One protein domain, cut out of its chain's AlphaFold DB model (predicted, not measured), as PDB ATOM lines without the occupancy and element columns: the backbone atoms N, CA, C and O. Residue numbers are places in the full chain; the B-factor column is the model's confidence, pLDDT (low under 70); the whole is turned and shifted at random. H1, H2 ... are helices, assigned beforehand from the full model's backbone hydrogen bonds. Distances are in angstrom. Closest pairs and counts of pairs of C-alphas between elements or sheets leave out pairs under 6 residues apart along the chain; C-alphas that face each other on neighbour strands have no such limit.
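What this domain is: This is residues 202 to 243 of the 266 residues of an uncharacterized protein of Caenorhabditis nigoni (UniProt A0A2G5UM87). One helix, H1, runs along one side of a small rounded body, and a long loop leaves its end, swings out to the far side around Cys 225 and folds back to a short second helix, H2. The two helices are near each other without touching. The printed part has 42 residues with two named helices, H1 then H2, and no named strand; the class is all helix, though under half of the residues, 18, are in named elements. It is compact, with a radius of gyration of the C-alphas of 9.6 A and spans of 22 by 22 by 18 A.

Where its parts are: H1, residues 204 to 214, is 15.1 A long and begins at C-alpha 204 (226.849, 256.052, 250.713). H2, residues 237 to 243, is 9.8 A long and ends at C-alpha 243 (220.771, 259.468, 242.662).

How they stand to each other: H1 and H2 are near each other, with 5 pairs of C-alphas within 10 A; their closest C-alphas are 8.1 A apart. In both helices every O i to N i+4 pair is within hydrogen-bond range.

The domain as a whole: The C-alphas of Ser 213 and Cys 225 are the two farthest apart, 23.4 A. The link from H1 to H2, residues 215 to 236, is long. The printed part has no cut. Its mean pLDDT is 76.5; residues 202, 216, 217 and 224 are under 70.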
ATOM      1  N   GLU A 202     225.227 250.820 255.160       66.38
ATOM      2  CA  GLU A 202     225.047 251.884 256.153       66.38
ATOM      3  C   GLU A 202     225.558 253.240 255.639       66.38
ATOM      4  O   GLU A 202     225.079 254.299 256.046       66.38
ATOM      5  N   THR A 203     226.525 253.232 254.712       70.19
ATOM      6  CA  THR A 203     227.137 254.451 254.172       70.19
ATOM      7  C   THR A 203     226.978 254.554 252.660       70.19
ATOM      8  O   THR A 203     226.968 253.567 251.927       70.19
ATOM      9  N   LYS A 204     226.899 255.789 252.158       75.38
ATOM     10  CA  LYS A 204     226.849 256.052 250.713       75.38
ATOM     11  C   LYS A 204     228.097 255.597 249.981       75.38
ATOM     12  O   LYS A 204     227.989 255.101 248.866       75.38
ATOM     13  N   ASN A 205     229.256 255.804 250.603       79.25
ATOM     14  CA  ASN A 205     230.535 255.439 250.014       79.25
ATOM     15  C   ASN A 205     230.627 253.917 249.896       79.25
ATOM     16  O   ASN A 205     230.903 253.438 248.806       79.25
ATOM     17  N   SER A 206     230.244 253.163 250.936       80.81
ATOM     18  CA  SER A 206     230.204 251.696 250.844       80.81
ATOM     19  C   SER A 206     229.187 251.193 249.817       80.81
ATOM     20  O   SER A 206     229.494 250.269 249.070       80.81
ATOM     21  N   PHE A 207     228.008 251.820 249.705       81.38
ATOM     22  CA  PHE A 207     227.053 251.498 248.638       81.38
ATOM     23  C   PHE A 207     227.644 251.747 247.248       81.38
ATOM     24  O   PHE A 207     227.492 250.919 246.351       81.38
ATOM     25  N   ARG A 208     228.296 252.899 247.063       81.94
ATOM     26  CA  ARG A 208     228.913 253.292 245.798       81.94
ATOM     27  C   ARG A 208     230.035 252.335 245.418       81.94
ATOM     28  O   ARG A 208     229.982 251.789 244.327       81.94
ATOM     29  N   GLU A 209     230.982 252.088 246.317       82.06
ATOM     30  CA  GLU A 209     232.090 251.149 246.114       82.06
ATOM     31  C   GLU A 209     231.579 249.739 245.816       82.06
ATOM     32  O   GLU A 209     232.070 249.077 244.906       82.06
ATOM     33  N   HIS A 210     230.546 249.280 246.529       84.31
ATOM     34  CA  HIS A 210     229.900 248.004 246.237       84.31
ATOM     35  C   HIS A 210     229.318 247.969 244.820       84.31
ATOM     36  O   HIS A 210     229.507 246.994 244.097       84.31
ATOM     37  N   TYR A 211     228.613 249.021 244.409       79.50
ATOM     38  CA  TYR A 211     228.006 249.077 243.084       79.50
ATOM     39  C   TYR A 211     229.072 249.189 241.980       79.50
ATOM     40  O   TYR A 211     228.967 248.537 240.945       79.50
ATOM     41  N   GLU A 212     230.127 249.968 242.220       81.44
ATOM     42  CA  GLU A 212     231.283 250.127 241.334       81.44
ATOM     43  C   GLU A 212     232.181 248.886 241.272       81.44
ATOM     44  O   GLU A 212     232.935 248.768 240.318       81.44
ATOM     45  N   SER A 213     232.117 247.957 242.230       80.81
ATOM     46  CA  SER A 213     232.911 246.714 242.212       80.81
ATOM     47  C   SER A 213     232.112 245.514 241.705       80.81
ATOM     48  O   SER A 213     232.563 244.799 240.813       80.81
ATOM     49  N   GLU A 214     230.902 245.315 242.223       78.69
ATOM     50  CA  GLU A 214     230.090 244.121 241.959       78.69
ATOM     51  C   GLU A 214     229.133 244.308 240.771       78.69
ATOM     52  O   GLU A 214     228.684 243.335 240.163       78.69
ATOM     53  N   HIS A 215     228.793 245.555 240.435       78.88
ATOM     54  CA  HIS A 215     227.762 245.896 239.447       78.88
ATOM     55  C   HIS A 215     228.263 246.897 238.394       78.88
ATOM     56  O   HIS A 215     227.501 247.706 237.870       78.88
ATOM     57  N   THR A 216     229.546 246.797 238.040       68.81
ATOM     58  CA  THR A 216     230.262 247.654 237.073       68.81
ATOM     59  C   THR A 216     229.577 247.822 235.717       68.81
ATOM     60  O   THR A 216     229.656 248.895 235.124       68.81
ATOM     61  N   GLN A 217     228.938 246.764 235.212       64.69
ATOM     62  CA  GLN A 217     228.357 246.706 233.864       64.69
ATOM     63  C   GLN A 217     226.859 247.031 233.824       64.69
ATOM     64  O   GLN A 217     226.278 247.150 232.746       64.69
ATOM     65  N   GLU A 218     226.230 247.187 234.987       73.56
ATOM     66  CA  GLU A 218     224.797 247.430 235.099       73.56
ATOM     67  C   GLU A 218     224.525 248.905 235.393       73.56
ATOM     68  O   GLU A 218     225.206 249.547 236.190       73.56
ATOM     69  N   VAL A 219     223.500 249.465 234.747       76.19
ATOM     70  CA  VAL A 219     223.080 250.845 235.024       76.19
ATOM     71  C   VAL A 219     222.494 250.947 236.430       76.19
ATOM     72  O   VAL A 219     221.673 250.115 236.830       76.19
ATOM     73  N   VAL A 220     222.858 252.009 237.154       75.12
ATOM     74  CA  VAL A 220     222.331 252.280 238.494       75.12
ATOM     75  C   VAL A 220     220.823 252.515 238.401       75.12
ATOM     76  O   VAL A 220     220.361 253.467 237.767       75.12
ATOM     77  N   LYS A 221     220.041 251.630 239.028       76.50
ATOM     78  CA  LYS A 221     218.571 251.691 239.061       76.50
ATOM     79  C   LYS A 221     218.066 251.999 240.462       76.50
ATOM     80  O   LYS A 221     218.471 251.364 241.435       76.50
ATOM     81  N   CYS A 222     217.129 252.939 240.558       75.19
ATOM     82  CA  CYS A 222     216.408 253.192 241.804       75.19
ATOM     83  C   CYS A 222     215.438 252.040 242.113       75.19
ATOM     84  O   CYS A 222     214.650 251.643 241.257       75.19
ATOM     85  N   VAL A 223     215.450 251.536 243.350       70.31
ATOM     86  CA  VAL A 223     214.588 250.420 243.790       70.31
ATOM     87  C   VAL A 223     213.096 250.779 243.729       70.31
ATOM     88  O   VAL A 223     212.271 249.912 243.447       70.31
ATOM     89  N   PHE A 224     212.748 252.049 243.962       65.44
ATOM     90  CA  PHE A 224     211.358 252.492 244.125       65.44
ATOM     91  C   PHE A 224     210.696 252.899 242.806       65.44
ATOM     92  O   PHE A 224     209.614 252.418 242.484       65.44
ATOM     93  N   CYS A 225     211.353 253.741 242.008       70.69
ATOM     94  CA  CYS A 225     210.785 254.244 240.753       70.69
ATOM     95  C   CYS A 225     211.339 253.541 239.503       70.69
ATOM     96  O   CYS A 225     210.859 253.791 238.399       70.69
ATOM     97  N   LYS A 226     212.361 252.683 239.659       70.06
ATOM     98  CA  LYS A 226     213.068 251.988 238.569       70.06
ATOM     99  C   LYS A 226     213.734 252.909 237.539       70.06
ATOM    100  O   LYS A 226     214.140 252.431 236.483       70.06
ATOM    101  N   SER A 227     213.897 254.198 237.845       74.31
ATOM    102  CA  SER A 227     214.652 255.129 237.002       74.31
ATOM    103  C   SER A 227     216.088 254.649 236.835       74.31
ATOM    104  O   SER A 227     216.769 254.350 237.822       74.31
ATOM    105  N   THR A 228     216.522 254.582 235.581       77.38
ATOM    106  CA  THR A 228     217.901 254.314 235.178       77.38
ATOM    107  C   THR A 228     218.676 255.620 235.181       77.38
ATOM    108  O   THR A 228     218.242 256.589 234.556       77.38
ATOM    109  N   PHE A 229     219.802 255.641 235.879       73.44
ATOM    110  CA  PHE A 229     220.745 256.753 235.843       73.44
ATOM    111  C   PHE A 229     221.792 256.443 234.772       73.44
ATOM    112  O   PHE A 229     221.442 256.346 233.600       73.44
ATOM    113  N   ASP A 230     223.035 256.205 235.168       75.94
ATOM    114  CA  ASP A 230     224.122 255.828 234.272       75.94
ATOM    115  C   ASP A 230     224.845 254.588 234.808       75.94
ATOM    116  O   ASP A 230     224.502 254.051 235.868       75.94
ATOM    117  N   GLN A 231     225.840 254.116 234.061       75.44
ATOM    118  CA  GLN A 231     226.762 253.102 234.560       75.44
ATOM    119  C   GLN A 231     227.614 253.694 235.692       75.44
ATOM    120  O   GLN A 231     228.064 254.838 235.581       75.44
ATOM    121  N   PRO A 232     227.864 252.938 236.771       75.44
ATOM    122  CA  PRO A 232     228.531 253.445 237.968       75.44
ATOM    123  C   PRO A 232     229.936 253.995 237.683       75.44
ATOM    124  O   PRO A 232     230.294 255.031 238.230       75.44
ATOM    125  N   LEU A 233     230.682 253.370 236.763       72.44
ATOM    126  CA  LEU A 233     232.033 253.795 236.364       72.44
ATOM    127  C   LEU A 233     232.059 255.104 235.557       72.44
ATOM    128  O   LEU A 233     233.053 255.825 235.578       72.44
ATOM    129  N   GLU A 234     230.977 255.425 234.849       74.94
ATOM    130  CA  GLU A 234     230.855 256.667 234.072       74.94
ATOM    131  C   GLU A 234     230.182 257.793 234.876       74.94
ATOM    132  O   GLU A 234     230.087 258.944 234.426       74.94
ATOM    133  N   MET A 235     229.699 257.479 236.081       78.81
ATOM    134  CA  MET A 235     228.911 258.389 236.893       78.81
ATOM    135  C   MET A 235     229.807 259.275 237.766       78.81
ATOM    136  O   MET A 235     230.529 258.816 238.647       78.81
ATOM    137  N   LYS A 236     229.731 260.592 237.544       81.44
ATOM    138  CA  LYS A 236     230.416 261.590 238.381       81.44
ATOM    139  C   LYS A 236     229.783 261.679 239.771       81.44
ATOM    140  O   LYS A 236     228.588 261.425 239.925       81.44
ATOM    141  N   ASP A 237     230.548 262.160 240.748       78.94
ATOM    142  CA  ASP A 237     230.095 262.368 242.133       78.94
ATOM    143  C   ASP A 237     228.789 263.172 242.216       78.94
ATOM    144  O   ASP A 237     227.892 262.836 242.984       78.94
ATOM    145  N   GLU A 238     228.630 264.192 241.369       82.44
ATOM    146  CA  GLU A 238     227.406 264.997 241.284       82.44
ATOM    147  C   GLU A 238     226.173 264.129 240.978       82.44
ATOM    148  O   GLU A 238     225.173 264.191 241.693       82.44
ATOM    149  N   LYS A 239     226.268 263.237 239.989       80.75
ATOM    150  CA  LYS A 239     225.181 262.322 239.622       80.75
ATOM    151  C   LYS A 239     224.916 261.277 240.710       80.75
ATOM    152  O   LYS A 239     223.759 260.952 240.965       80.75
ATOM    153  N   TRP A 240     225.950 260.819 241.424       81.75
ATOM    154  CA  TRP A 240     225.774 260.000 242.631       81.75
ATOM    155  C   TRP A 240     224.975 260.749 243.704       81.75
ATOM    156  O   TRP A 240     224.049 260.189 244.294       81.75
ATOM    157  N   THR A 241     225.276 262.029 243.949       78.94
ATOM    158  CA  THR A 241     224.515 262.823 244.926       78.94
ATOM    159  C   THR A 241     223.057 263.014 244.521       78.94
ATOM    160  O   THR A 241     222.187 262.937 245.393       78.94
ATOM    161  N   GLU A 242     222.780 263.193 243.227       82.56
ATOM    162  CA  GLU A 242     221.425 263.270 242.676       82.56
ATOM    163  C   GLU A 242     220.682 261.938 242.807       82.56
ATOM    164  O   GLU A 242     219.548 261.931 243.284       82.56
ATOM    165  N   PHE A 243     221.329 260.812 242.479       81.19
ATOM    166  CA  PHE A 243     220.771 259.468 242.662       81.19
ATOM    167  C   PHE A 243     220.371 259.229 244.114       81.19
ATOM    168  O   PHE A 243     219.236 258.847 244.398       81.19
TER     169      PHE A 243